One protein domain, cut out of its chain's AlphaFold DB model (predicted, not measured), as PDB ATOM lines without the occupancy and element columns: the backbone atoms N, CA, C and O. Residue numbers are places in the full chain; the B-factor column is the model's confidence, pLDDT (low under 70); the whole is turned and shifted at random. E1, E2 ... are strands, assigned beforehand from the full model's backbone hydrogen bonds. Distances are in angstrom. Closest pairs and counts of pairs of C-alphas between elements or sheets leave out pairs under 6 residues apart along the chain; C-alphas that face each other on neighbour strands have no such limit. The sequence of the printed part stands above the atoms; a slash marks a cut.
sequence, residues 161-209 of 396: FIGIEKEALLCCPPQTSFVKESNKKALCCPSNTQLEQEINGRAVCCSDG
ATOM      1  N   PHE A 161     -28.716  10.251  34.364       90.38
ATOM      2  CA  PHE A 161     -29.916  10.600  35.117       90.38
ATOM      3  C   PHE A 161     -29.987  12.112  35.309       90.38
ATOM      4  O   PHE A 161     -29.056  12.709  35.850       90.38
ATOM      5  N   ILE A 162     -31.085  12.710  34.862       92.25
ATOM      6  CA  ILE A 162     -31.337  14.144  35.000       92.25
ATOM      7  C   ILE A 162     -32.201  14.405  36.227       92.25
ATOM      8  O   ILE A 162     -31.901  15.284  37.030       92.25
ATOM      9  N   GLY A 163     -33.268  13.629  36.376       86.38
ATOM     10  CA  GLY A 163     -34.266  13.845  37.404       86.38
ATOM     11  C   GLY A 163     -35.526  13.054  37.116       86.38
ATOM     12  O   GLY A 163     -35.552  12.176  36.250       86.38
ATOM     13  N   ILE A 164     -36.569  13.353  37.879       83.56
ATOM     14  CA  ILE A 164     -37.866  12.697  37.768       83.56
ATOM     15  C   ILE A 164     -38.918  13.783  37.873       83.56
ATOM     16  O   ILE A 164     -38.951  14.518  38.859       83.56
ATOM     17  N   GLU A 165     -39.756  13.892  36.849       82.75
ATOM     18  CA  GLU A 165     -40.826  14.883  36.780       82.75
ATOM     19  C   GLU A 165     -42.139  14.176  36.455       82.75
ATOM     20  O   GLU A 165     -42.221  13.393  35.513       82.75
ATOM     21  N   LYS A 166     -43.180  14.423  37.262       81.81
ATOM     22  CA  LYS A 166     -44.530  13.852  37.076       81.81
ATOM     23  C   LYS A 166     -44.524  12.326  36.873       81.81
ATOM     24  O   LYS A 166     -45.159  11.821  35.943       81.81
ATOM     25  N   GLU A 167     -43.799  11.622  37.745       77.44
ATOM     26  CA  GLU A 167     -43.601  10.159  37.718       77.44
ATOM     27  C   GLU A 167     -42.814   9.637  36.497       77.44
ATOM     28  O   GLU A 167     -42.751   8.430  36.269       77.44
ATOM     29  N   ALA A 168     -42.205  10.513  35.691       86.06
ATOM     30  CA  ALA A 168     -41.423  10.118  34.528       86.06
ATOM     31  C   ALA A 168     -39.925  10.286  34.772       86.06
ATOM     32  O   ALA A 168     -39.442  11.357  35.143       86.06
ATOM     33  N   LEU A 169     -39.188   9.203  34.533       89.06
ATOM     34  CA  LEU A 169     -37.740   9.176  34.623       89.06
ATOM     35  C   LEU A 169     -37.118   9.946  33.449       89.06
ATOM     36  O   LEU A 169     -37.270   9.562  32.288       89.06
ATOM     37  N   LEU A 170     -36.384  11.014  33.753       93.94
ATOM     38  CA  LEU A 170     -35.718  11.848  32.759       93.94
ATOM     39  C   LEU A 170     -34.255  11.417  32.613       93.94
ATOM     40  O   LEU A 170     -33.431  11.604  33.512       93.94
ATOM     41  N   CYS A 171     -33.932  10.852  31.452       95.75
ATOM     42  CA  CYS A 171     -32.602  10.350  31.119       95.75
ATOM     43  C   CYS A 171     -32.095  10.976  29.824       95.75
ATOM     44  O   CYS A 171     -32.817  10.988  28.828       95.75
ATOM     45  N   CYS A 172     -30.829  11.388  29.807       97.06
ATOM     46  CA  CYS A 172     -30.160  11.828  28.588       97.06
ATOM     47  C   CYS A 172     -29.154  10.789  28.080       97.06
ATOM     48  O   CYS A 172     -28.439  10.194  28.892       97.06
ATOM     49  N   PRO A 173     -29.061  10.565  26.756       96.38
ATOM     50  CA  PRO A 173     -28.013   9.738  26.167       96.38
ATOM     51  C   PRO A 173     -26.591  10.205  26.541       96.38
ATOM     52  O   PRO A 173     -26.394  11.365  26.923       96.38
ATOM     53  N   PRO A 174     -25.575   9.339  26.393       95.75
ATOM     54  CA  PRO A 174     -24.181   9.721  26.605       95.75
ATOM     55  C   PRO A 174     -23.796  10.939  25.754       95.75
ATOM     56  O   PRO A 174     -24.246  11.061  24.618       95.75
ATOM     57  N   GLN A 175     -22.925  11.808  26.279       95.31
ATOM     58  CA  GLN A 175     -22.420  13.008  25.580       95.31
ATOM     59  C   GLN A 175     -23.505  14.024  25.167       95.31
ATOM     60  O   GLN A 175     -23.273  14.883  24.314       95.31
ATOM     61  N   THR A 176     -24.683  13.946  25.785       96.94
ATOM     62  CA  THR A 176     -25.741  14.946  25.641       96.94
ATOM     63  C   THR A 176     -26.031  15.600  26.987       96.94
ATOM     64  O   THR A 176     -25.729  15.049  28.046       96.94
ATOM     65  N   SER A 177     -26.603  16.795  26.938       95.81
ATOM     66  CA  SER A 177     -27.003  17.586  28.094       95.81
ATOM     67  C   SER A 177     -28.504  17.837  28.049       95.81
ATOM     68  O   SER A 177     -29.082  17.999  26.971       95.81
ATOM     69  N   PHE A 178     -29.140  17.827  29.218       96.56
ATOM     70  CA  PHE A 178     -30.555  18.149  29.339       96.56
ATOM     71  C   PHE A 178     -30.793  19.609  28.973       96.56
ATOM     72  O   PHE A 178     -30.118  20.494  29.495       96.56
ATOM     73  N   VAL A 179     -31.772  19.844  28.103       96.75
ATOM     74  CA  VAL A 179     -32.175  21.196  27.701       96.75
ATOM     75  C   VAL A 179     -33.569  21.548  28.202       96.75
ATOM     76  O   VAL A 179     -33.793  22.683  28.615       96.75
ATOM     77  N   LYS A 180     -34.515  20.603  28.168       95.94
ATOM     78  CA  LYS A 180     -35.909  20.848  28.555       95.94
ATOM     79  C   LYS A 180     -36.668  19.536  28.776       95.94
ATOM     80  O   LYS A 180     -36.353  18.530  28.152       95.94
ATOM     81  N   GLU A 181     -37.705  19.549  29.605       95.25
ATOM     82  CA  GLU A 181     -38.723  18.493  29.636       95.25
ATOM     83  C   GLU A 181     -39.825  18.785  28.602       95.25
ATOM     84  O   GLU A 181     -40.351  19.899  28.527       95.25
ATOM     85  N   SER A 182     -40.210  17.781  27.815       95.44
ATOM     86  CA  SER A 182     -41.439  17.835  27.024       95.44
ATOM     87  C   SER A 182     -42.124  16.480  26.992       95.44
ATOM     88  O   SER A 182     -41.477  15.450  26.812       95.44
ATOM     89  N   ASN A 183     -43.447  16.473  27.165       92.94
ATOM     90  CA  ASN A 183     -44.272  15.263  27.130       92.94
ATOM     91  C   ASN A 183     -43.728  14.127  28.017       92.94
ATOM     92  O   ASN A 183     -43.669  12.976  27.578       92.94
ATOM     93  N   LYS A 184     -43.322  14.449  29.258       92.12
ATOM     94  CA  LYS A 184     -42.740  13.494  30.218       92.12
ATOM     95  C   LYS A 184     -41.442  12.830  29.727       92.12
ATOM     96  O   LYS A 184     -41.113  11.715  30.129       92.12
ATOM     97  N   LYS A 185     -40.721  13.475  28.809       94.25
ATOM     98  CA  LYS A 185     -39.434  13.021  28.278       94.25
ATOM     99  C   LYS A 185     -38.399  14.126  28.399       94.25
ATOM    100  O   LYS A 185     -38.695  15.309  28.241       94.25
ATOM    101  N   ALA A 186     -37.159  13.711  28.635       96.75
ATOM    102  CA  ALA A 186     -36.015  14.601  28.591       96.75
ATOM    103  C   ALA A 186     -35.684  14.920  27.130       96.75
ATOM    104  O   ALA A 186     -35.372  14.022  26.347       96.75
ATOM    105  N   LEU A 187     -35.729  16.197  26.768       97.44
ATOM    106  CA  LEU A 187     -35.100  16.695  25.557       97.44
ATOM    107  C   LEU A 187     -33.632  16.954  25.879       97.44
ATOM    108  O   LEU A 187     -33.306  17.660  26.838       97.44
ATOM    109  N   CYS A 188     -32.751  16.351  25.086       98.00
ATOM    110  CA  CYS A 188     -31.313  16.392  25.300       98.00
ATOM    111  C   CYS A 188     -30.614  16.806  24.011       98.00
ATOM    112  O   CYS A 188     -30.968  16.325  22.935       98.00
ATOM    113  N   CYS A 189     -29.604  17.660  24.134       97.81
ATOM    114  CA  CYS A 189     -28.799  18.129  23.016       97.81
ATOM    115  C   CYS A 189     -27.332  17.717  23.184       97.81
ATOM    116  O   CYS A 189     -26.838  17.693  24.317       97.81
ATOM    117  N   PRO A 190     -26.613  17.380  22.096       96.50
ATOM    118  CA  PRO A 190     -25.168  17.169  22.143       96.50
ATOM    119  C   PRO A 190     -24.428  18.341  22.799       96.50
ATOM    120  O   PRO A 190     -24.876  19.487  22.732       96.50
ATOM    121  N   SER A 191     -23.271  18.073  23.403       94.19
ATOM    122  CA  SER A 191     -22.413  19.133  23.948       94.19
ATOM    123  C   SER A 191     -22.129  20.230  22.908       94.19
ATOM    124  O   SER A 191     -21.852  19.928  21.747       94.19
ATOM    125  N   ASN A 192     -22.148  21.498  23.334       93.44
ATOM    126  CA  ASN A 192     -21.963  22.689  22.481       93.44
ATOM    127  C   ASN A 192     -23.072  22.920  21.434       93.44
ATOM    128  O   ASN A 192     -22.839  23.543  20.396       93.44
ATOM    129  N   THR A 193     -24.273  22.401  21.685       96.62
ATOM    130  CA  THR A 193     -25.472  22.732  20.910       96.62
ATOM    131  C   THR A 193     -26.588  23.177  21.845       96.62
ATOM    132  O   THR A 193     -26.621  22.789  23.013       96.62
ATOM    133  N   GLN A 194     -27.495  23.999  21.333       96.69
ATOM    134  CA  GLN A 194     -28.650  24.520  22.051       96.69
ATOM    135  C   GLN A 194     -29.935  24.032  21.391       96.69
ATOM    136  O   GLN A 194     -29.968  23.750  20.190       96.69
ATOM    137  N   LEU A 195     -30.993  23.922  22.195       97.62
ATOM    138  CA  LEU A 195     -32.327  23.609  21.703       97.62
ATOM    139  C   LEU A 195     -32.852  24.796  20.891       97.62
ATOM    140  O   LEU A 195     -33.137  25.846  21.458       97.62
ATOM    141  N   GLU A 196     -33.020  24.613  19.586       97.06
ATOM    142  CA  GLU A 196     -33.651  25.624  18.730       97.06
ATOM    143  C   GLU A 196     -35.167  25.464  18.734       97.06
ATOM    144  O   GLU A 196     -35.909  26.435  18.866       97.06
ATOM    145  N   GLN A 197     -35.640  24.225  18.598       96.94
ATOM    146  CA  GLN A 197     -37.064  23.916  18.618       96.94
ATOM    147  C   GLN A 197     -37.321  22.444  18.936       96.94
ATOM    148  O   GLN A 197     -36.414  21.615  18.981       96.94
ATOM    149  N   GLU A 198     -38.588  22.120  19.147       97.00
ATOM    150  CA  GLU A 198     -39.070  20.758  19.317       97.00
ATOM    151  C   GLU A 198     -39.954  20.397  18.122       97.00
ATOM    152  O   GLU A 198     -40.919  21.102  17.830       97.00
ATOM    153  N   ILE A 199     -39.634  19.301  17.433       95.31
ATOM    154  CA  ILE A 199     -40.446  18.779  16.329       95.31
ATOM    155  C   ILE A 199     -40.845  17.351  16.684       95.31
ATOM    156  O   ILE A 199     -39.984  16.502  16.893       95.31
ATOM    157  N   ASN A 200     -42.150  17.071  16.752       93.44
ATOM    158  CA  ASN A 200     -42.686  15.734  17.042       93.44
ATOM    159  C   ASN A 200     -42.130  15.106  18.340       93.44
ATOM    160  O   ASN A 200     -41.842  13.911  18.388       93.44
ATOM    161  N   GLY A 201     -41.931  15.910  19.391       93.44
ATOM    162  CA  GLY A 201     -41.360  15.439  20.659       93.44
ATOM    163  C   GLY A 201     -39.859  15.127  20.609       93.44
ATOM    164  O   GLY A 201     -39.330  14.553  21.561       93.44
ATOM    165  N   ARG A 202     -39.170  15.476  19.515       94.62
ATOM    166  CA  ARG A 202     -37.715  15.374  19.360       94.62
ATOM    167  C   ARG A 202     -37.083  16.757  19.493       94.62
ATOM    168  O   ARG A 202     -37.563  17.730  18.911       94.62
ATOM    169  N   ALA A 203     -35.987  16.825  20.243       97.31
ATOM    170  CA  ALA A 203     -35.158  18.017  20.348       97.31
ATOM    171  C   ALA A 203     -34.432  18.265  19.020       97.31
ATOM    172  O   ALA A 203     -33.737  17.373  18.531       97.31
ATOM    173  N   VAL A 204     -34.576  19.464  18.463       97.56
ATOM    174  CA  VAL A 204     -33.763  19.939  17.344       97.56
ATOM    175  C   VAL A 204     -32.678  20.834  17.908       97.56
ATOM    176  O   VAL A 204     -32.958  21.904  18.456       97.56
ATOM    177  N   CYS A 205     -31.439  20.372  17.787       97.75
ATOM    178  CA  CYS A 205     -30.288  20.991  18.424       97.75
ATOM    179  C   CYS A 205     -29.347  21.574  17.374       97.75
ATOM    180  O   CYS A 205     -28.942  20.873  16.445       97.75
ATOM    181  N   CYS A 206     -28.966  22.835  17.539       97.88
ATOM    182  CA  CYS A 206     -28.044  23.520  16.641       97.88
ATOM    183  C   CYS A 206     -26.879  24.126  17.422       97.88
ATOM    184  O   CYS A 206     -27.000  24.443  18.602       97.88
ATOM    185  N   SER A 207     -25.725  24.275  16.775       96.81
ATOM    186  CA  SER A 207     -24.590  24.974  17.380       96.81
ATOM    187  C   SER A 207     -24.906  26.453  17.588       96.81
ATOM    188  O   SER A 207     -25.651  27.050  16.804       96.81
ATOM    189  N   ASP A 208     -24.287  27.053  18.600       95.44
ATOM    190  CA  ASP A 208     -24.451  28.467  18.927       95.44
ATOM    191  C   ASP A 208     -24.294  29.364  17.689       95.44
ATOM    192  O   ASP A 208     -23.329  29.268  16.928       95.44
ATOM    193  N   GLY A 209     -25.271  30.246  17.465       95.38
ATOM    194  CA  GLY A 209     -25.263  31.170  16.325       95.38
ATOM    195  C   GLY A 209     -25.739  30.575  14.993       95.38
ATOM    196  O   GLY A 209     -25.756  31.290  13.986       95.38
TER     197      GLY A 209
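This is residues 161 to 209 of the 396 residues of an uncharacterized protein of Steinernema carpocapsae (UniProt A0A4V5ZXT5). Three twisted two-stranded hairpins stand one after another in a row, with E3 and E4 in the middle, E1 and E2 at one end and E5 and E6 at the other. The turns at their tips, at residues 166 to 167, 183 to 184 and 200 to 201, lie along one side of the row, and the links from one hairpin to the next lie along the other. The printed part has 49 residues, no named helix and six strands, E1 to E6 in chain order, which form three separate antiparallel sheets, E1 - E2, E3 - E4 and E5 - E6. The class is all strand, with 36 residues in named strands. The whole is compact, with a radius of gyration of the C-alphas of 10.6 A, and its outline is flat, spanning 35 by 22 by 12 A.

E1, residues 161 to 165, and E2, residues 168 to 172, are an antiparallel hairpin at 153 degrees between directions; N 162 and O 170 are 2.9 A apart, within hydrogen-bond range. E3, residues 176 to 182, and E4, residues 185 to 190, form the next antiparallel hairpin, at 147 degrees, with N 177 and O 189 at 2.8 A and N 187 and O 180 at 2.8 A, both within hydrogen-bond range. The closest C-alphas of E2 and E4 are those of Leu 170 and Ala 186, 5.0 A apart. E5, residues 193 to 199, and E6, residues 202 to 207, are the last hairpin, antiparallel at 147 degrees, with N 194 and O 206 within hydrogen-bond range at 2.8 A. The closest C-alphas of E4 and E6 are those of Leu 187 and Ala 203, 5.4 A apart. E3 and E6 are near each other, with 6 pairs of C-alphas within 10 A and no pair within 8 A. E1 and E2 are each apart from E5 and E6.

E1 begins at C-alpha 161, (-29.916, 10.600, 35.117), and is 11.8 A long from first to last C-alpha; E2 is 12.8 A. E3, 16.0 A, begins at C-alpha 176, (-25.741, 14.946, 25.641), and E4 is 16.1 A. E5 is 16.2 A, and E6, 16.4 A, ends at C-alpha 207, (-24.590, 24.974, 17.380).

The C-alphas farthest apart are those of Glu 167 and Gly 209, 35.1 A. The printed part has no cut, and its five links between strands are tight. The mean pLDDT of the printed part is 94.0, and no printed residue is under 70.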